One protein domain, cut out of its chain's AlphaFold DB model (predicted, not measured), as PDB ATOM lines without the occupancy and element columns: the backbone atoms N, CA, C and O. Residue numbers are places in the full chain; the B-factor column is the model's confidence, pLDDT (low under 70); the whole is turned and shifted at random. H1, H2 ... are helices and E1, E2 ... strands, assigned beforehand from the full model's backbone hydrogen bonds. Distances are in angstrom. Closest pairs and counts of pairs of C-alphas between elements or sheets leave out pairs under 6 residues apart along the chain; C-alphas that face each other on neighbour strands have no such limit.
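Overview. This is residues 153 to 298 of the 299 residues of an uncharacterized protein of Candidatus Campbellbacteria bacterium (UniProt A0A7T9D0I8). A hairpin of two short strands, E1 and E2, packs on H4, one of four helices in an up-and-down bundle whose contacts run round in a ring, H1 to H2 to H3 to H4 and back to H1, with H3 and H4 meeting only through the last part of H4. A lobe of loops, residues 153 to 180, lies at one end of the domain and leads into H1. The printed part has 146 residues, with four named helices and two named strands in the order H1 H2 H3 E1 E2 H4; the sheet, E1 - E2, is antiparallel, and the class is mostly helix. The whole is compact, with a radius of gyration of the C-alphas of 14.9 A and spans of 40 by 36 by 26 A.

Along the chain. E1 is residues 257 to 261, with C-alpha 257 at (-23.996, -18.980, 8.659), and E2 is residues 264 to 268. H4, residues 278 to 296, is 27.7 A long and ends with C-alpha 296 at (-30.208, -4.462, -5.942). H1, residues 181 to 199, begins with C-alpha 181 at (-22.578, -3.390, -11.766) and is 27.0 A long. H2, residues 207 to 227, is the longest helix, at 29.7 A. H3, residues 233 to 246, is 20.0 A long.

Arrangement. E1 and E2 form a hairpin, antiparallel at 143 degrees, with N 259 and O 266 at 2.8 A and N 266 and O 259 at 2.7 A, both within hydrogen-bond range. H4 has 11 pairs of C-alphas within 8 A of E2, the closest those of Ala 265 and Asp 291, 5.2 A apart. H4 and H1 touch, with the C-alphas of Ala 188 and Asn 289 closest at 4.8 A; they run opposite ways at a steep tilt of 39 degrees. H1 and H2 form a helical hairpin and touch, closest at the C-alphas of Val 186 and Ile 221, 5.5 A, at a shallow tilt of 33 degrees, only just short of steep. H2 and H3 form another, with the C-alphas of Leu 210 and Thr 246 closest at 5.3 A and a shallow tilt of 32 degrees. H4 touches H3 with residues 293 to 296 alone, the closest C-alphas being those of Phe 236 and Leu 293, 7.4 A apart. H1 and H3 are apart, and so are H2 and H4. In H1, H2, H3 and H4 every O i to N i+4 pair is within hydrogen-bond range.

Size, cuts and confidence. The two C-alphas farthest apart are those of Cys 175 and Glu 205, at 42.6 A. The printed part has no cut, and no link between named elements is long. The mean pLDDT of the printed part is 71.5, and residues 166 to 167, 199 to 205, 247 to 288 and 297 to 298 are under 70.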
ATOM      1  N   MET A 153     -13.353 -10.978 -16.156       83.12
ATOM      2  CA  MET A 153     -14.617 -10.650 -15.477       83.12
ATOM      3  C   MET A 153     -15.052 -11.687 -14.433       83.12
ATOM      4  O   MET A 153     -15.721 -11.324 -13.470       83.12
ATOM      5  N   THR A 154     -14.679 -12.960 -14.592       83.38
ATOM      6  CA  THR A 154     -15.017 -14.024 -13.631       83.38
ATOM      7  C   THR A 154     -13.931 -14.267 -12.582       83.38
ATOM      8  O   THR A 154     -14.155 -15.001 -11.613       83.38
ATOM      9  N   THR A 155     -12.746 -13.666 -12.723       82.62
ATOM     10  CA  THR A 155     -11.707 -13.737 -11.690       82.62
ATOM     11  C   THR A 155     -12.025 -12.810 -10.517       82.62
ATOM     12  O   THR A 155     -12.505 -11.698 -10.721       82.62
ATOM     13  N   PRO A 156     -11.719 -13.209  -9.267       79.31
ATOM     14  CA  PRO A 156     -11.908 -12.362  -8.095       79.31
ATOM     15  C   PRO A 156     -10.780 -11.328  -7.999       79.31
ATOM     16  O   PRO A 156     -10.068 -11.273  -6.999       79.31
ATOM     17  N   GLN A 157     -10.546 -10.562  -9.061       86.19
ATOM     18  CA  GLN A 157      -9.481  -9.572  -9.178       86.19
ATOM     19  C   GLN A 157     -10.037  -8.278  -9.768       86.19
ATOM     20  O   GLN A 157     -10.956  -8.281 -10.580       86.19
ATOM     21  N   CYS A 158      -9.476  -7.148  -9.349       84.44
ATOM     22  CA  CYS A 158      -9.812  -5.860  -9.939       84.44
ATOM     23  C   CYS A 158      -9.312  -5.810 -11.386       84.44
ATOM     24  O   CYS A 158      -8.121  -5.998 -11.610       84.44
ATOM     25  N   LEU A 159     -10.177  -5.474 -12.347       84.25
ATOM     26  CA  LEU A 159      -9.773  -5.390 -13.759       84.25
ATOM     27  C   LEU A 159      -8.762  -4.271 -14.057       84.25
ATOM     28  O   LEU A 159      -8.181  -4.257 -15.135       84.25
ATOM     29  N   VAL A 160      -8.568  -3.323 -13.133       86.00
ATOM     30  CA  VAL A 160      -7.622  -2.208 -13.306       86.00
ATOM     31  C   VAL A 160      -6.261  -2.503 -12.685       86.00
ATOM     32  O   VAL A 160      -5.240  -2.239 -13.308       86.00
ATOM     33  N   CYS A 161      -6.222  -3.017 -11.451       89.06
ATOM     34  CA  CYS A 161      -4.959  -3.237 -10.730       89.06
ATOM     35  C   CYS A 161      -4.593  -4.711 -10.515       89.06
ATOM     36  O   CYS A 161      -3.589  -4.994  -9.856       89.06
ATOM     37  N   GLU A 162      -5.429  -5.640 -10.991       86.81
ATOM     38  CA  GLU A 162      -5.256  -7.103 -10.938       86.81
ATOM     39  C   GLU A 162      -5.114  -7.681  -9.518       86.81
ATOM     40  O   GLU A 162      -4.818  -8.859  -9.305       86.81
ATOM     41  N   LYS A 163      -5.347  -6.863  -8.485       86.25
ATOM     42  CA  LYS A 163      -5.310  -7.320  -7.096       86.25
ATOM     43  C   LYS A 163      -6.584  -8.070  -6.754       86.25
ATOM     44  O   LYS A 163      -7.684  -7.656  -7.119       86.25
ATOM     45  N   ARG A 164      -6.411  -9.156  -5.995       82.75
ATOM     46  CA  ARG A 164      -7.510  -9.987  -5.508       82.75
ATOM     47  C   ARG A 164      -8.506  -9.149  -4.709       82.75
ATOM     48  O   ARG A 164      -8.120  -8.433  -3.787       82.75
ATOM     49  N   ILE A 165      -9.775  -9.289  -5.056       77.38
ATOM     50  CA  ILE A 165     -10.902  -8.700  -4.348       77.38
ATOM     51  C   ILE A 165     -11.267  -9.679  -3.241       77.38
ATOM     52  O   ILE A 165     -11.659 -10.815  -3.507       77.38
ATOM     53  N   ALA A 166     -11.040  -9.259  -1.999       67.56
ATOM     54  CA  ALA A 166     -11.483 -10.017  -0.840       67.56
ATOM     55  C   ALA A 166     -12.966  -9.745  -0.591       67.56
ATOM     56  O   ALA A 166     -13.738 -10.686  -0.569       67.56
ATOM     57  N   PHE A 167     -13.357  -8.471  -0.494       69.69
ATOM     58  CA  PHE A 167     -14.727  -8.038  -0.226       69.69
ATOM     59  C   PHE A 167     -15.278  -7.269  -1.416       69.69
ATOM     60  O   PHE A 167     -14.599  -6.386  -1.949       69.69
ATOM     61  N   LEU A 168     -16.518  -7.564  -1.797       71.31
ATOM     62  CA  LEU A 168     -17.221  -6.733  -2.755       71.31
ATOM     63  C   LEU A 168     -17.719  -5.469  -2.050       71.31
ATOM     64  O   LEU A 168     -18.687  -5.487  -1.296       71.31
ATOM     65  N   ARG A 169     -16.989  -4.380  -2.266       71.06
ATOM     66  CA  ARG A 169     -17.369  -3.012  -1.900       71.06
ATOM     67  C   ARG A 169     -17.686  -2.246  -3.175       71.06
ATOM     68  O   ARG A 169     -17.471  -2.762  -4.267       71.06
ATOM     69  N   ASP A 170     -18.109  -0.992  -3.058       70.50
ATOM     70  CA  ASP A 170     -18.279  -0.147  -4.246       70.50
ATOM     71  C   ASP A 170     -16.972   0.062  -5.019       70.50
ATOM     72  O   ASP A 170     -16.994   0.151  -6.247       70.50
ATOM     73  N   LYS A 171     -15.836   0.059  -4.307       81.62
ATOM     74  CA  LYS A 171     -14.501   0.357  -4.837       81.62
ATOM     75  C   LYS A 171     -13.480  -0.715  -4.489       81.62
ATOM     76  O   LYS A 171     -13.545  -1.349  -3.437       81.62
ATOM     77  N   CYS A 172     -12.466  -0.850  -5.338       84.44
ATOM     78  CA  CYS A 172     -11.293  -1.659  -5.044       84.44
ATOM     79  C   CYS A 172     -10.489  -1.065  -3.876       84.44
ATOM     80  O   CYS A 172      -9.967   0.044  -3.978       84.44
ATOM     81  N   ASP A 173     -10.267  -1.849  -2.817       81.44
ATOM     82  CA  ASP A 173      -9.476  -1.438  -1.643       81.44
ATOM     83  C   ASP A 173      -8.006  -1.091  -1.956       81.44
ATOM     84  O   ASP A 173      -7.296  -0.553  -1.107       81.44
ATOM     85  N   LYS A 174      -7.505  -1.457  -3.144       85.31
ATOM     86  CA  LYS A 174      -6.103  -1.247  -3.536       85.31
ATOM     87  C   LYS A 174      -5.895  -0.037  -4.437       85.31
ATOM     88  O   LYS A 174      -4.902   0.656  -4.257       85.31
ATOM     89  N   CYS A 175      -6.792   0.210  -5.390       88.75
ATOM     90  CA  CYS A 175      -6.644   1.303  -6.357       88.75
ATOM     91  C   CYS A 175      -7.791   2.322  -6.339       88.75
ATOM     92  O   CYS A 175      -7.728   3.309  -7.061       88.75
ATOM     93  N   GLY A 176      -8.837   2.103  -5.537       86.81
ATOM     94  CA  GLY A 176      -9.973   3.017  -5.405       86.81
ATOM     95  C   GLY A 176     -10.924   3.056  -6.604       86.81
ATOM     96  O   GLY A 176     -11.879   3.825  -6.574       86.81
ATOM     97  N   THR A 177     -10.684   2.253  -7.646       88.50
ATOM     98  CA  THR A 177     -11.554   2.171  -8.827       88.50
ATOM     99  C   THR A 177     -12.900   1.549  -8.462       88.50
ATOM    100  O   THR A 177     -12.927   0.508  -7.802       88.50
ATOM    101  N   ASP A 178     -13.986   2.166  -8.924       86.81
ATOM    102  CA  ASP A 178     -15.338   1.613  -8.854       86.81
ATOM    103  C   ASP A 178     -15.473   0.350  -9.719       86.81
ATOM    104  O   ASP A 178     -14.954   0.285 -10.837       86.81
ATOM    105  N   PHE A 179     -16.180  -0.656  -9.209       83.12
ATOM    106  CA  PHE A 179     -16.560  -1.821 -10.012       83.12
ATOM    107  C   PHE A 179     -17.806  -1.511 -10.843       83.12
ATOM    108  O   PHE A 179     -18.705  -0.818 -10.365       83.12
ATOM    109  N   SER A 180     -17.889  -2.058 -12.058       83.06
ATOM    110  CA  SER A 180     -19.147  -2.011 -12.814       83.06
ATOM    111  C   SER A 180     -20.205  -2.902 -12.159       83.06
ATOM    112  O   SER A 180     -19.868  -3.892 -11.509       83.06
ATOM    113  N   ASP A 181     -21.487  -2.605 -12.366       81.69
ATOM    114  CA  ASP A 181     -22.578  -3.390 -11.766       81.69
ATOM    115  C   ASP A 181     -22.541  -4.863 -12.204       81.69
ATOM    116  O   ASP A 181     -22.712  -5.773 -11.393       81.69
ATOM    117  N   VAL A 182     -22.180  -5.115 -13.466       82.31
ATOM    118  CA  VAL A 182     -21.962  -6.468 -14.002       82.31
ATOM    119  C   VAL A 182     -20.836  -7.192 -13.257       82.31
ATOM    120  O   VAL A 182     -21.009  -8.343 -12.854       82.31
ATOM    121  N   GLN A 183     -19.698  -6.531 -13.008       82.00
ATOM    122  CA  GLN A 183     -18.608  -7.125 -12.223       82.00
ATOM    123  C   GLN A 183     -19.062  -7.440 -10.802       82.00
ATOM    124  O   GLN A 183     -18.755  -8.516 -10.290       82.00
ATOM    125  N   LYS A 184     -19.806  -6.526 -10.168       83.38
ATOM    126  CA  LYS A 184     -20.312  -6.718  -8.809       83.38
ATOM    127  C   LYS A 184     -21.195  -7.962  -8.716       83.38
ATOM    128  O   LYS A 184     -20.942  -8.828  -7.880       83.38
ATOM    129  N   VAL A 185     -22.147  -8.120  -9.634       82.94
ATOM    130  CA  VAL A 185     -23.026  -9.298  -9.681       82.94
ATOM    131  C   VAL A 185     -22.252 -10.585  -9.954       82.94
ATOM    132  O   VAL A 185     -22.435 -11.564  -9.231       82.94
ATOM    133  N   VAL A 186     -21.354 -10.594 -10.944       85.56
ATOM    134  CA  VAL A 186     -20.555 -11.788 -11.271       85.56
ATOM    135  C   VAL A 186     -19.715 -12.225 -10.071       85.56
ATOM    136  O   VAL A 186     -19.693 -13.409  -9.729       85.56
ATOM    137  N   LEU A 187     -19.065 -11.280  -9.388       84.06
ATOM    138  CA  LEU A 187     -18.250 -11.555  -8.207       84.06
ATOM    139  C   LEU A 187     -19.079 -12.034  -7.015       84.06
ATOM    140  O   LEU A 187     -18.629 -12.937  -6.303       84.06
ATOM    141  N   ALA A 188     -20.263 -11.459  -6.798       83.56
ATOM    142  CA  ALA A 188     -21.163 -11.863  -5.724       83.56
ATOM    143  C   ALA A 188     -21.689 -13.287  -5.945       83.56
ATOM    144  O   ALA A 188     -21.525 -14.153  -5.085       83.56
ATOM    145  N   ILE A 189     -22.245 -13.564  -7.129       86.81
ATOM    146  CA  ILE A 189     -22.804 -14.879  -7.467       86.81
ATOM    147  C   ILE A 189     -21.724 -15.961  -7.453       86.81
ATOM    148  O   ILE A 189     -21.935 -17.046  -6.912       86.81
ATOM    149  N   ARG A 190     -20.533 -15.663  -7.984       85.25
ATOM    150  CA  ARG A 190     -19.388 -16.581  -7.941       85.25
ATOM    151  C   ARG A 190     -19.031 -16.971  -6.509       85.25
ATOM    152  O   ARG A 190     -18.701 -18.126  -6.269       85.25
ATOM    153  N   GLN A 191     -19.061 -16.023  -5.575       80.31
ATOM    154  CA  GLN A 191     -18.758 -16.296  -4.167       80.31
ATOM    155  C   GLN A 191     -19.845 -17.140  -3.498       80.31
ATOM    156  O   GLN A 191     -19.507 -18.023  -2.714       80.31
ATOM    157  N   ILE A 192     -21.119 -16.944  -3.856       82.12
ATOM    158  CA  ILE A 192     -22.211 -17.821  -3.408       82.12
ATOM    159  C   ILE A 192     -21.996 -19.249  -3.920       82.12
ATOM    160  O   ILE A 192     -22.037 -20.192  -3.133       82.12
ATOM    161  N   LEU A 193     -21.692 -19.420  -5.210       84.81
ATOM    162  CA  LEU A 193     -21.383 -20.734  -5.783       84.81
ATOM    163  C   LEU A 193     -20.153 -21.373  -5.128       84.81
ATOM    164  O   LEU A 193     -20.168 -22.562  -4.844       84.81
ATOM    165  N   GLU A 194     -19.098 -20.605  -4.844       80.00
ATOM    166  CA  GLU A 194     -17.924 -21.115  -4.125       80.00
ATOM    167  C   GLU A 194     -18.251 -21.565  -2.705       80.00
ATOM    168  O   GLU A 194     -17.699 -22.560  -2.245       80.00
ATOM    169  N   PHE A 195     -19.135 -20.849  -2.015       77.44
ATOM    170  CA  PHE A 195     -19.595 -21.250  -0.695       77.44
ATOM    171  C   PHE A 195     -20.366 -22.572  -0.764       77.44
ATOM    172  O   PHE A 195     -20.027 -23.507  -0.044       77.44
ATOM    173  N   ILE A 196     -21.331 -22.670  -1.682       79.25
ATOM    174  CA  ILE A 196     -22.093 -23.892  -1.970       79.25
ATOM    175  C   ILE A 196     -21.132 -25.058  -2.254       79.25
ATOM    176  O   ILE A 196     -21.220 -26.092  -1.609       79.25
ATOM    177  N   GLU A 197     -20.153 -24.878  -3.144       75.69
ATOM    178  CA  GLU A 197     -19.161 -25.906  -3.500       75.69
ATOM    179  C   GLU A 197     -18.305 -26.399  -2.316       75.69
ATOM    180  O   GLU A 197     -17.787 -27.513  -2.371       75.69
ATOM    181  N   ILE A 198     -18.082 -25.569  -1.292       71.12
ATOM    182  CA  ILE A 198     -17.208 -25.893  -0.151       71.12
ATOM    183  C   ILE A 198     -17.998 -26.475   1.020       71.12
ATOM    184  O   ILE A 198     -17.481 -27.340   1.723       71.12
ATOM    185  N   PHE A 199     -19.207 -25.967   1.252       66.56
ATOM    186  CA  PHE A 199     -19.947 -26.178   2.494       66.56
ATOM    187  C   PHE A 199     -21.253 -26.947   2.320       66.56
ATOM    188  O   PHE A 199     -22.017 -27.059   3.281       66.56
ATOM    189  N   LEU A 200     -21.525 -27.481   1.126       65.38
ATOM    190  CA  LEU A 200     -22.597 -28.451   0.988       65.38
ATOM    191  C   LEU A 200     -22.224 -29.748   1.700       65.38
ATOM    192  O   LEU A 200     -21.392 -30.519   1.229       65.38
ATOM    193  N   ASP A 201     -22.870 -29.960   2.836       52.69
ATOM    194  CA  ASP A 201     -23.009 -31.259   3.471       52.69
ATOM    195  C   ASP A 201     -24.396 -31.809   3.114       52.69
ATOM    196  O   ASP A 201     -25.345 -31.030   3.083       52.69
ATOM    197  N   ASP A 202     -24.524 -33.120   2.885       50.53
ATOM    198  CA  ASP A 202     -25.724 -33.858   2.411       50.53
ATOM    199  C   ASP A 202     -27.040 -33.669   3.223       50.53
ATOM    200  O   ASP A 202     -28.021 -34.376   3.007       50.53
ATOM    201  N   ASP A 203     -27.081 -32.751   4.191       48.75
ATOM    202  CA  ASP A 203     -28.077 -32.661   5.264       48.75
ATOM    203  C   ASP A 203     -29.085 -31.495   5.127       48.75
ATOM    204  O   ASP A 203     -29.837 -31.221   6.070       48.75
ATOM    205  N   GLY A 204     -29.113 -30.739   4.028       52.50
ATOM    206  CA  GLY A 204     -30.072 -29.632   3.908       52.50
ATOM    207  C   GLY A 204     -31.455 -30.060   3.415       52.50
ATOM    208  O   GLY A 204     -31.624 -30.961   2.602       52.50
ATOM    209  N   GLU A 205     -32.462 -29.385   3.965       55.84
ATOM    210  CA  GLU A 205     -33.860 -29.831   3.991       55.84
ATOM    211  C   GLU A 205     -34.616 -29.651   2.649       55.84
ATOM    212  O   GLU A 205     -35.746 -30.123   2.547       55.84
ATOM    213  N   ASP A 206     -34.033 -28.989   1.634       72.62
ATOM    214  CA  ASP A 206     -34.657 -28.745   0.314       72.62
ATOM    215  C   ASP A 206     -33.623 -28.791  -0.837       72.62
ATOM    216  O   ASP A 206     -33.095 -27.766  -1.282       72.62
ATOM    217  N   GLU A 207     -33.304 -30.010  -1.285       73.19
ATOM    218  CA  GLU A 207     -32.367 -30.294  -2.384       73.19
ATOM    219  C   GLU A 207     -32.840 -29.704  -3.724       73.19
ATOM    220  O   GLU A 207     -32.033 -29.134  -4.456       73.19
ATOM    221  N   GLU A 208     -34.148 -29.736  -4.012       76.56
ATOM    222  CA  GLU A 208     -34.716 -29.203  -5.261       76.56
ATOM    223  C   GLU A 208     -34.517 -27.686  -5.377       76.56
ATOM    224  O   GLU A 208     -34.106 -27.176  -6.423       76.56
ATOM    225  N   SER A 209     -34.780 -26.935  -4.300       77.31
ATOM    226  CA  SER A 209     -34.540 -25.487  -4.295       77.31
ATOM    227  C   SER A 209     -33.055 -25.146  -4.422       77.31
ATOM    228  O   SER A 209     -32.717 -24.095  -4.968       77.31
ATOM    229  N   LEU A 210     -32.164 -25.995  -3.902       78.50
ATOM    230  CA  LEU A 210     -30.720 -25.778  -3.967       78.50
ATOM    231  C   LEU A 210     -30.184 -26.039  -5.366       78.50
ATOM    232  O   LEU A 210     -29.413 -25.234  -5.888       78.50
ATOM    233  N   GLU A 211     -30.613 -27.140  -5.966       78.94
ATOM    234  CA  GLU A 211     -30.336 -27.452  -7.355       78.94
ATOM    235  C   GLU A 211     -30.782 -26.277  -8.242       78.94
ATOM    236  O   GLU A 211     -29.957 -25.681  -8.939       78.94
ATOM    237  N   GLU A 212     -32.041 -25.843  -8.122       79.88
ATOM    238  CA  GLU A 212     -32.577 -24.693  -8.860       79.88
ATOM    239  C   GLU A 212     -31.785 -23.400  -8.588       79.88
ATOM    240  O   GLU A 212     -31.518 -22.633  -9.515       79.88
ATOM    241  N   LEU A 213     -31.360 -23.150  -7.343       81.75
ATOM    242  CA  LEU A 213     -30.512 -22.005  -7.011       81.75
ATOM    243  C   LEU A 213     -29.195 -22.052  -7.788       81.75
ATOM    244  O   LEU A 213     -28.837 -21.069  -8.436       81.75
ATOM    245  N   ILE A 214     -28.483 -23.179  -7.756       83.62
ATOM    246  CA  ILE A 214     -27.217 -23.345  -8.477       83.62
ATOM    247  C   ILE A 214     -27.437 -23.109  -9.975       83.62
ATOM    248  O   ILE A 214     -26.675 -22.357 -10.590       83.62
ATOM    249  N   PHE A 215     -28.510 -23.662 -10.548       82.06
ATOM    250  CA  PHE A 215     -28.880 -23.447 -11.950       82.06
ATOM    251  C   PHE A 215     -29.040 -21.967 -12.288       82.06
ATOM    252  O   PHE A 215     -28.412 -21.469 -13.229       82.06
ATOM    253  N   VAL A 216     -29.854 -21.249 -11.513       81.00
ATOM    254  CA  VAL A 216     -30.121 -19.825 -11.744       81.00
ATOM    255  C   VAL A 216     -28.843 -19.003 -11.591       81.00
ATOM    256  O   VAL A 216     -28.580 -18.128 -12.416       81.00
ATOM    257  N   LEU A 217     -28.007 -19.291 -10.592       86.31
ATOM    258  CA  LEU A 217     -26.748 -18.578 -10.361       86.31
ATOM    259  C   LEU A 217     -25.752 -18.782 -11.515       86.31
ATOM    260  O   LEU A 217     -25.221 -17.804 -12.048       86.31
ATOM    261  N   VAL A 218     -25.535 -20.024 -11.965       85.38
ATOM    262  CA  VAL A 218     -24.634 -20.311 -13.096       85.38
ATOM    263  C   VAL A 218     -25.168 -19.679 -14.386       85.38
ATOM    264  O   VAL A 218     -24.403 -19.079 -15.145       85.38
ATOM    265  N   TYR A 219     -26.481 -19.739 -14.626       82.25
ATOM    266  CA  TYR A 219     -27.116 -19.055 -15.758       82.25
ATOM    267  C   TYR A 219     -26.881 -17.546 -15.729       82.25
ATOM    268  O   TYR A 219     -26.496 -16.957 -16.741       82.25
ATOM    269  N   THR A 220     -27.050 -16.940 -14.559       81.25
ATOM    270  CA  THR A 220     -26.895 -15.501 -14.373       81.25
ATOM    271  C   THR A 220     -25.473 -15.041 -14.687       81.25
ATOM    272  O   THR A 220     -25.301 -14.082 -15.435       81.25
ATOM    273  N   ILE A 221     -24.449 -15.760 -14.203       86.19
ATOM    274  CA  ILE A 221     -23.052 -15.446 -14.542       86.19
ATOM    275  C   ILE A 221     -22.829 -15.525 -16.054       86.19
ATOM    276  O   ILE A 221     -22.236 -14.613 -16.622       86.19
ATOM    277  N   ASN A 222     -23.303 -16.583 -16.721       80.88
ATOM    278  CA  ASN A 222     -23.101 -16.728 -18.166       80.88
ATOM    279  C   ASN A 222     -23.751 -15.573 -18.946       80.88
ATOM    280  O   ASN A 222     -23.116 -15.005 -19.830       80.88
ATOM    281  N   ARG A 223     -24.981 -15.169 -18.599       78.56
ATOM    282  CA  ARG A 223     -25.658 -14.038 -19.262       78.56
ATOM    283  C   ARG A 223     -24.914 -12.722 -19.051       78.56
ATOM    284  O   ARG A 223     -24.651 -12.029 -20.035       78.56
ATOM    285  N   ALA A 224     -24.513 -12.447 -17.814       80.75
ATOM    286  CA  ALA A 224     -23.758 -11.254 -17.452       80.75
ATOM    287  C   ALA A 224     -22.414 -11.176 -18.191       80.75
ATOM    288  O   ALA A 224     -22.044 -10.137 -18.725       80.75
ATOM    289  N   VAL A 225     -21.694 -12.294 -18.281       80.62
ATOM    290  CA  VAL A 225     -20.339 -12.334 -18.846       80.62
ATOM    291  C   VAL A 225     -20.334 -12.399 -20.374       80.62
ATOM    292  O   VAL A 225     -19.471 -11.799 -21.016       80.62
ATOM    293  N   GLU A 226     -21.265 -13.133 -20.984       75.69
ATOM    294  CA  GLU A 226     -21.270 -13.349 -22.435       75.69
ATOM    295  C   GLU A 226     -22.057 -12.295 -23.210       75.69
ATOM    296  O   GLU A 226     -21.687 -12.003 -24.352       75.69
ATOM    297  N   ASN A 227     -23.126 -11.760 -22.609       72.88
ATOM    298  CA  ASN A 227     -24.071 -10.854 -23.266       72.88
ATOM    299  C   ASN A 227     -24.113  -9.457 -22.633       72.88
ATOM    300  O   ASN A 227     -24.857  -8.617 -23.127       72.88
ATOM    301  N   ASP A 228     -23.321  -9.205 -21.581       70.38
ATOM    302  CA  ASP A 228     -23.369  -7.957 -20.799       70.38
ATOM    303  C   ASP A 228     -24.778  -7.683 -20.244       70.38
ATOM    304  O   ASP A 228     -25.233  -6.546 -20.128       70.38
ATOM    305  N   GLU A 229     -25.508  -8.763 -19.946       73.44
ATOM    306  CA  GLU A 229     -26.894  -8.696 -19.508       73.44
ATOM    307  C   GLU A 229     -27.000  -8.796 -17.992       73.44
ATOM    308  O   GLU A 229     -26.671  -9.815 -17.381       73.44
ATOM    309  N   TYR A 230     -27.497  -7.714 -17.404       74.56
ATOM    310  CA  TYR A 230     -27.779  -7.620 -15.984       74.56
ATOM    311  C   TYR A 230     -29.067  -8.383 -15.631       74.56
ATOM    312  O   TYR A 230     -30.015  -8.340 -16.422       74.56
ATOM    313  N   PRO A 231     -29.141  -9.064 -14.470       72.56
ATOM    314  CA  PRO A 231     -30.384  -9.688 -14.032       72.56
ATOM    315  C   PRO A 231     -31.460  -8.614 -13.859       72.56
ATOM    316  O   PRO A 231     -31.187  -7.536 -13.332       72.56
ATOM    317  N   ASP A 232     -32.686  -8.895 -14.287       73.94
ATOM    318  CA  ASP A 232     -33.806  -8.000 -14.005       73.94
ATOM    319  C   ASP A 232     -34.320  -8.176 -12.561       73.94
ATOM    320  O   ASP A 232     -33.915  -9.082 -11.822       73.94
ATOM    321  N   GLN A 233     -35.222  -7.284 -12.134       73.69
ATOM    322  CA  GLN A 233     -35.808  -7.336 -10.790       73.69
ATOM    323  C   GLN A 233     -36.536  -8.664 -10.511       73.69
ATOM    324  O   GLN A 233     -36.523  -9.136  -9.372       73.69
ATOM    325  N   GLU A 234     -37.155  -9.296 -11.517       71.69
ATOM    326  CA  GLU A 234     -37.835 -10.584 -11.338       71.69
ATOM    327  C   GLU A 234     -36.827 -11.711 -11.089       71.69
ATOM    328  O   GLU A 234     -37.027 -12.536 -10.194       71.69
ATOM    329  N   GLN A 235     -35.712 -11.718 -11.820       72.81
ATOM    330  CA  GLN A 235     -34.635 -12.684 -11.656       72.81
ATOM    331  C   GLN A 235     -33.948 -12.533 -10.298       72.81
ATOM    332  O   GLN A 235     -33.736 -13.536  -9.615       72.81
ATOM    333  N   PHE A 236     -33.666 -11.304  -9.850       74.88
ATOM    334  CA  PHE A 236     -33.162 -11.083  -8.491       74.88
ATOM    335  C   PHE A 236     -34.152 -11.566  -7.433       74.88
ATOM    336  O   PHE A 236     -33.747 -12.182  -6.445       74.88
ATOM    337  N   LYS A 237     -35.455 -11.327  -7.633       71.62
ATOM    338  CA  LYS A 237     -36.485 -11.757  -6.682       71.62
ATOM    339  C   LYS A 237     -36.550 -13.278  -6.615       71.62
ATOM    340  O   LYS A 237     -36.680 -13.842  -5.532       71.62
ATOM    341  N   TYR A 238     -36.405 -13.944  -7.753       79.69
ATOM    342  CA  TYR A 238     -36.376 -15.397  -7.805       79.69
ATOM    343  C   TYR A 238     -35.134 -15.977  -7.120       79.69
ATOM    344  O   TYR A 238     -35.261 -16.891  -6.305       79.69
ATOM    345  N   ILE A 239     -33.952 -15.400  -7.369       78.31
ATOM    346  CA  ILE A 239     -32.715 -15.755  -6.653       78.31
ATOM    347  C   ILE A 239     -32.924 -15.601  -5.144       78.31
ATOM    348  O   ILE A 239     -32.609 -16.511  -4.386       78.31
ATOM    349  N   TYR A 240     -33.516 -14.490  -4.704       76.56
ATOM    350  CA  TYR A 240     -33.826 -14.249  -3.297       76.56
ATOM    351  C   TYR A 240     -34.742 -15.313  -2.685       76.56
ATOM    352  O   TYR A 240     -34.449 -15.848  -1.615       76.56
ATOM    353  N   GLU A 241     -35.838 -15.649  -3.365       77.31
ATOM    354  CA  GLU A 241     -36.767 -16.682  -2.905       77.31
ATOM    355  C   GLU A 241     -36.074 -18.044  -2.756       77.31
ATOM    356  O   GLU A 241     -36.335 -18.760  -1.788       77.31
ATOM    357  N   LEU A 242     -35.169 -18.391  -3.675       78.38
ATOM    358  CA  LEU A 242     -34.384 -19.626  -3.618       78.38
ATOM    359  C   LEU A 242     -33.349 -19.600  -2.484       78.38
ATOM    360  O   LEU A 242     -33.271 -20.552  -1.709       78.38
ATOM    361  N   LEU A 243     -32.611 -18.499  -2.307       77.00
ATOM    362  CA  LEU A 243     -31.673 -18.331  -1.186       77.00
ATOM    363  C   LEU A 243     -32.382 -18.500   0.171       77.00
ATOM    364  O   LEU A 243     -31.837 -19.117   1.081       77.00
ATOM    365  N   HIS A 244     -33.622 -18.018   0.302       74.06
ATOM    366  CA  HIS A 244     -34.415 -18.193   1.521       74.06
ATOM    367  C   HIS A 244     -34.934 -19.633   1.700       74.06
ATOM    368  O   HIS A 244     -34.948 -20.158   2.815       74.06
ATOM    369  N   LYS A 245     -35.386 -20.286   0.620       75.62
ATOM    370  CA  LYS A 245     -35.925 -21.659   0.668       75.62
ATOM    371  C   LYS A 245     -34.867 -22.702   0.973       75.62
ATOM    372  O   LYS A 245     -35.133 -23.619   1.741       75.62
ATOM    373  N   THR A 246     -33.676 -22.531   0.411       70.25
ATOM    374  CA  THR A 246     -32.615 -23.533   0.503       70.25
ATOM    375  C   THR A 246     -32.187 -23.818   1.931       70.25
ATOM    376  O   THR A 246     -31.729 -24.924   2.182       70.25
ATOM    377  N   ARG A 247     -32.315 -22.871   2.879       62.97
ATOM    378  CA  ARG A 247     -31.853 -22.984   4.286       62.97
ATOM    379  C   ARG A 247     -30.370 -23.396   4.455       62.97
ATOM    380  O   ARG A 247     -29.855 -23.313   5.563       62.97
ATOM    381  N   TYR A 248     -29.672 -23.760   3.376       55.34
ATOM    382  CA  TYR A 248     -28.293 -24.233   3.254       55.34
ATOM    383  C   TYR A 248     -27.261 -23.127   3.467       55.34
ATOM    384  O   TYR A 248     -26.129 -23.405   3.850       55.34
ATOM    385  N   LEU A 249     -27.651 -21.859   3.296       56.88
ATOM    386  CA  LEU A 249     -26.825 -20.722   3.717       56.88
ATOM    387  C   LEU A 249     -26.656 -20.655   5.246       56.88
ATOM    388  O   LEU A 249     -25.849 -19.877   5.747       56.88
ATOM    389  N   ILE A 250     -27.372 -21.505   5.987       49.72
ATOM    390  CA  ILE A 250     -27.203 -21.749   7.413       49.72
ATOM    391  C   ILE A 250     -26.546 -23.125   7.568       49.72
ATOM    392  O   ILE A 250     -27.225 -24.151   7.628       49.72
ATOM    393  N   THR A 251     -25.217 -23.187   7.652       47.72
ATOM    394  CA  THR A 251     -24.531 -24.456   7.928       47.72
ATOM    395  C   THR A 251     -24.741 -24.835   9.400       47.72
ATOM    396  O   THR A 251     -24.068 -24.361  10.320       47.72
ATOM    397  N   ARG A 252     -25.713 -25.724   9.662       41.25
ATOM    398  CA  ARG A 252     -26.025 -26.215  11.024       41.25
ATOM    399  C   ARG A 252     -24.832 -26.886  11.713       41.25
ATOM    400  O   ARG A 252     -24.782 -26.903  12.939       41.25
ATOM    401  N   ARG A 253     -23.869 -27.420  10.952       42.25
ATOM    402  CA  ARG A 253     -22.728 -28.181  11.488       42.25
ATOM    403  C   ARG A 253     -21.698 -27.350  12.253       42.25
ATOM    404  O   ARG A 253     -20.954 -27.933  13.034       42.25
ATOM    405  N   GLN A 254     -21.656 -26.028  12.076       44.59
ATOM    406  CA  GLN A 254     -20.597 -25.195  12.671       44.59
ATOM    407  C   GLN A 254     -21.105 -23.988  13.467       44.59
ATOM    408  O   GLN A 254     -20.312 -23.292  14.095       44.59
ATOM    409  N   GLY A 255     -22.421 -23.746  13.488       49.75
ATOM    410  CA  GLY A 255     -22.995 -22.609  14.209       49.75
ATOM    411  C   GLY A 255     -22.586 -21.249  13.636       49.75
ATOM    412  O   GLY A 255     -22.672 -20.266  14.361       49.75
ATOM    413  N   VAL A 256     -22.140 -21.197  12.374       50.62
ATOM    414  CA  VAL A 256     -21.772 -19.975  11.642       50.62
ATOM    415  C   VAL A 256     -22.458 -20.001  10.278       50.62
ATOM    416  O   VAL A 256     -22.213 -20.915   9.508       50.62
ATOM    417  N   GLY A 257     -23.290 -19.018   9.945       60.09
ATOM    418  CA  GLY A 257     -23.996 -18.980   8.659       60.09
ATOM    419  C   GLY A 257     -24.534 -17.602   8.291       60.09
ATOM    420  O   GLY A 257     -24.305 -16.623   9.004       60.09
ATOM    421  N   VAL A 258     -25.260 -17.539   7.177       61.16
ATOM    422  CA  VAL A 258     -25.971 -16.351   6.701       61.16
ATOM    423  C   VAL A 258     -27.469 -16.570   6.886       61.16
ATOM    424  O   VAL A 258     -28.074 -17.437   6.257       61.16
ATOM    425  N   GLU A 259     -28.074 -15.783   7.769       65.56
ATOM    426  CA  GLU A 259     -29.522 -15.643   7.858       65.56
ATOM    427  C   GLU A 259     -29.992 -14.589   6.877       65.56
ATOM    428  O   GLU A 259     -29.405 -13.518   6.795       65.56
ATOM    429  N   ILE A 260     -31.105 -14.838   6.202       65.19
ATOM    430  CA  ILE A 260     -31.781 -13.810   5.420       65.19
ATOM    431  C   ILE A 260     -33.109 -13.522   6.116       65.19
ATOM    432  O   ILE A 260     -34.008 -14.362   6.113       65.19
ATOM    433  N   LYS A 261     -33.232 -12.345   6.737       63.19
ATOM    434  CA  LYS A 261     -34.448 -11.897   7.434       63.19
ATOM    435  C   LYS A 261     -34.841 -10.516   6.941       63.19
ATOM    436  O   LYS A 261     -34.021  -9.612   6.919       63.19
ATOM    437  N   ASN A 262     -36.110 -10.346   6.572       63.81
ATOM    438  CA  ASN A 262     -36.684  -9.052   6.170       63.81
ATOM    439  C   ASN A 262     -35.893  -8.313   5.065       63.81
ATOM    440  O   ASN A 262     -35.859  -7.085   5.045       63.81
ATOM    441  N   GLY A 263     -35.268  -9.043   4.134       61.00
ATOM    442  CA  GLY A 263     -34.461  -8.438   3.067       61.00
ATOM    443  C   GLY A 263     -33.110  -7.885   3.537       61.00
ATOM    444  O   GLY A 263     -32.583  -6.965   2.906       61.00
ATOM    445  N   GLU A 264     -32.573  -8.420   4.633       61.38
ATOM    446  CA  GLU A 264     -31.223  -8.170   5.139       61.38
ATOM    447  C   GLU A 264     -30.511  -9.507   5.378       61.38
ATOM    448  O   GLU A 264     -31.118 -10.467   5.871       61.38
ATOM    449  N   ALA A 265     -29.229  -9.577   5.013       62.66
ATOM    450  CA  ALA A 265     -28.381 -10.728   5.299       62.66
ATOM    451  C   ALA A 265     -27.665 -10.517   6.645       62.66
ATOM    452  O   ALA A 265     -26.803  -9.651   6.782       62.66
ATOM    453  N   GLY A 266     -28.031 -11.303   7.656       57.84
ATOM    454  CA  GLY A 266     -27.413 -11.319   8.979       57.84
ATOM    455  C   GLY A 266     -26.475 -12.512   9.161       57.84
ATOM    456  O   GLY A 266     -26.654 -13.561   8.551       57.84
ATOM    457  N   ARG A 267     -25.472 -12.389  10.033       64.19
ATOM    458  CA  ARG A 267     -24.641 -13.529  10.451       64.19
ATOM    459  C   ARG A 267     -25.363 -14.309  11.549       64.19
ATOM    460  O   ARG A 267     -25.770 -13.724  12.548       64.19
ATOM    461  N   ILE A 268     -25.443 -15.628  11.418       57.50
ATOM    462  CA  ILE A 268     -25.818 -16.511  12.527       57.50
ATOM    463  C   ILE A 268     -24.533 -17.046  13.129       57.50
ATOM    464  O   ILE A 268     -23.862 -17.824  12.475       57.50
ATOM    465  N   GLY A 269     -24.212 -16.629  14.354       51.78
ATOM    466  CA  GLY A 269     -23.173 -17.223  15.196       51.78
ATOM    467  C   GLY A 269     -21.713 -16.925  14.818       51.78
ATOM    468  O   GLY A 269     -21.329 -16.732  13.665       51.78
ATOM    469  N   GLY A 270     -20.911 -16.814  15.878       44.50
ATOM    470  CA  GLY A 270     -19.592 -16.193  15.913       44.50
ATOM    471  C   GLY A 270     -19.663 -14.874  16.675       44.50
ATOM    472  O   GLY A 270     -20.000 -13.838  16.110       44.50
ATOM    473  N   SER A 271     -19.398 -14.951  17.981       39.84
ATOM    474  CA  SER A 271     -19.314 -13.797  18.875       39.84
ATOM    475  C   SER A 271     -18.385 -12.729  18.303       39.84
ATOM    476  O   SER A 271     -17.327 -13.059  17.764       39.84
ATOM    477  N   ASP A 272     -18.777 -11.469  18.467       44.81
ATOM    478  CA  ASP A 272     -17.959 -10.283  18.227       44.81
ATOM    479  C   ASP A 272     -16.514 -10.491  18.714       44.81
ATOM    480  O   ASP A 272     -16.263 -10.625  19.912       44.81
ATOM    481  N   GLY A 273     -15.559 -10.552  17.785       45.34
ATOM    482  CA  GLY A 273     -14.131 -10.643  18.100       45.34
ATOM    483  C   GLY A 273     -13.380 -11.649  17.234       45.34
ATOM    484  O   GLY A 273     -13.241 -12.810  17.604       45.34
ATOM    485  N   ASP A 274     -12.846 -11.158  16.114       46.41
ATOM    486  CA  ASP A 274     -11.934 -11.822  15.173       46.41
ATOM    487  C   ASP A 274     -12.471 -13.071  14.451       46.41
ATOM    488  O   ASP A 274     -12.643 -14.144  15.026       46.41
ATOM    489  N   ALA A 275     -12.636 -12.966  13.126       51.47
ATOM    490  CA  ALA A 275     -12.780 -14.122  12.239       51.47
ATOM    491  C   ALA A 275     -11.487 -14.964  12.286       51.47
ATOM    492  O   ALA A 275     -10.553 -14.735  11.518       51.47
ATOM    493  N   LYS A 276     -11.393 -15.894  13.244       48.59
ATOM    494  CA  LYS A 276     -10.185 -16.699  13.503       48.59
ATOM    495  C   LYS A 276     -10.037 -17.893  12.562       48.59
ATOM    496  O   LYS A 276      -8.937 -18.433  12.454       48.59
ATOM    497  N   THR A 277     -11.103 -18.308  11.878       61.03
ATOM    498  CA  THR A 277     -11.087 -19.460  10.966       61.03
ATOM    499  C   THR A 277     -11.334 -19.044   9.511       61.03
ATOM    500  O   THR A 277     -11.968 -18.029   9.221       61.03
ATOM    501  N   ARG A 278     -10.828 -19.842   8.560       60.28
ATOM    502  CA  ARG A 278     -11.093 -19.670   7.117       60.28
ATOM    503  C   ARG A 278     -12.593 -19.732   6.800       60.28
ATOM    504  O   ARG A 278     -13.033 -19.103   5.844       60.28
ATOM    505  N   GLU A 279     -13.348 -20.481   7.592       58.09
ATOM    506  CA  GLU A 279     -14.787 -20.698   7.439       58.09
ATOM    507  C   GLU A 279     -15.572 -19.461   7.888       58.09
ATOM    508  O   GLU A 279     -16.385 -18.954   7.120       58.09
ATOM    509  N   ASP A 280     -15.224 -18.868   9.040       60.53
ATOM    510  CA  ASP A 280     -15.774 -17.576   9.482       60.53
ATOM    511  C   ASP A 280     -15.564 -16.479   8.434       60.53
ATOM    512  O   ASP A 280     -16.465 -15.694   8.146       60.53
ATOM    513  N   PHE A 281     -14.368 -16.437   7.843       62.88
ATOM    514  CA  PHE A 281     -14.048 -15.479   6.792       62.88
ATOM    515  C   PHE A 281     -14.926 -15.681   5.548       62.88
ATOM    516  O   PHE A 281     -15.459 -14.709   5.019       62.88
ATOM    517  N   LEU A 282     -15.128 -16.924   5.097       64.00
ATOM    518  CA  LEU A 282     -15.975 -17.225   3.936       64.00
ATOM    519  C   LEU A 282     -17.459 -16.935   4.196       64.00
ATOM    520  O   LEU A 282     -18.128 -16.413   3.309       64.00
ATOM    521  N   SER A 283     -17.960 -17.186   5.405       65.00
ATOM    522  CA  SER A 283     -19.339 -16.852   5.790       65.00
ATOM    523  C   SER A 283     -19.572 -15.342   5.856       65.00
ATOM    524  O   SER A 283     -20.603 -14.850   5.398       65.00
ATOM    525  N   VAL A 284     -18.598 -14.576   6.358       64.31
ATOM    526  CA  VAL A 284     -18.648 -13.105   6.329       64.31
ATOM    527  C   VAL A 284     -18.660 -12.598   4.888       64.31
ATOM    528  O   VAL A 284     -19.461 -11.729   4.548       64.31
ATOM    529  N   LEU A 285     -17.814 -13.159   4.021       64.81
ATOM    530  CA  LEU A 285     -17.827 -12.832   2.598       64.81
ATOM    531  C   LEU A 285     -19.181 -13.130   1.965       64.81
ATOM    532  O   LEU A 285     -19.736 -12.274   1.279       64.81
ATOM    533  N   LEU A 286     -19.745 -14.303   2.229       69.38
ATOM    534  CA  LEU A 286     -21.059 -14.668   1.725       69.38
ATOM    535  C   LEU A 286     -22.132 -13.666   2.163       69.38
ATOM    536  O   LEU A 286     -22.914 -13.233   1.321       69.38
ATOM    537  N   ALA A 287     -22.134 -13.249   3.433       68.25
ATOM    538  CA  ALA A 287     -23.094 -12.278   3.955       68.25
ATOM    539  C   ALA A 287     -23.011 -10.937   3.213       68.25
ATOM    540  O   ALA A 287     -24.028 -10.454   2.726       68.25
ATOM    541  N   PHE A 288     -21.806 -10.376   3.043       68.00
ATOM    542  CA  PHE A 288     -21.615  -9.102   2.334       68.00
ATOM    543  C   PHE A 288     -22.063  -9.162   0.871       68.00
ATOM    544  O   PHE A 288     -22.715  -8.246   0.377       68.00
ATOM    545  N   ASN A 289     -21.724 -10.241   0.166       73.75
ATOM    546  CA  ASN A 289     -22.106 -10.388  -1.237       73.75
ATOM    547  C   ASN A 289     -23.597 -10.694  -1.401       73.75
ATOM    548  O   ASN A 289     -24.209 -10.238  -2.363       73.75
ATOM    549  N   THR A 290     -24.185 -11.437  -0.463       73.44
ATOM    550  CA  THR A 290     -25.631 -11.671  -0.438       73.44
ATOM    551  C   THR A 290     -26.357 -10.358  -0.185       73.44
ATOM    552  O   THR A 290     -27.242 -10.017  -0.958       73.44
ATOM    553  N   ASP A 291     -25.934  -9.572   0.811       72.94
ATOM    554  CA  ASP A 291     -26.503  -8.249   1.085       72.94
ATOM    555  C   ASP A 291     -26.414  -7.324  -0.132       72.94
ATOM    556  O   ASP A 291     -27.394  -6.673  -0.484       72.94
ATOM    557  N   HIS A 292     -25.289  -7.340  -0.852       76.12
ATOM    558  CA  HIS A 292     -25.168  -6.596  -2.102       76.12
ATOM    559  C   HIS A 292     -26.258  -6.981  -3.115       76.12
ATOM    560  O   HIS A 292     -26.928  -6.097  -3.647       76.12
ATOM    561  N   LEU A 293     -26.489  -8.279  -3.348       76.12
ATOM    562  CA  LEU A 293     -27.569  -8.735  -4.234       76.12
ATOM    563  C   LEU A 293     -28.958  -8.328  -3.710       76.12
ATOM    564  O   LEU A 293     -29.835  -7.995  -4.503       76.12
ATOM    565  N   LEU A 294     -29.161  -8.300  -2.388       72.19
ATOM    566  CA  LEU A 294     -30.410  -7.834  -1.770       72.19
ATOM    567  C   LEU A 294     -30.633  -6.330  -1.948       72.19
ATOM    568  O   LEU A 294     -31.768  -5.894  -2.118       72.19
ATOM    569  N   GLN A 295     -29.578  -5.518  -1.916       75.06
ATOM    570  CA  GLN A 295     -29.688  -4.077  -2.144       75.06
ATOM    571  C   GLN A 295     -30.138  -3.764  -3.575       75.06
ATOM    572  O   GLN A 295     -30.901  -2.821  -3.767       75.06
ATOM    573  N   GLN A 296     -29.753  -4.592  -4.552       76.38
ATOM    574  CA  GLN A 296     -30.208  -4.462  -5.942       76.38
ATOM    575  C   GLN A 296     -31.722  -4.680  -6.100       76.38
ATOM    576  O   GLN A 296     -32.318  -4.143  -7.024       76.38
ATOM    577  N   LEU A 297     -32.375  -5.398  -5.178       66.50
ATOM    578  CA  LEU A 297     -33.839  -5.537  -5.157       66.50
ATOM    579  C   LEU A 297     -34.577  -4.284  -4.679       66.50
ATOM    580  O   LEU A 297     -35.781  -4.167  -4.901       66.50
ATOM    581  N   LYS A 298     -33.894  -3.396  -3.948       65.62
ATOM    582  CA  LYS A 298     -34.493  -2.200  -3.335       65.62
ATOM    583  C   LYS A 298     -34.421  -0.967  -4.250       65.62
ATOM    584  O   LYS A 298     -35.020   0.050  -3.902       65.62
TER     585      LYS A 298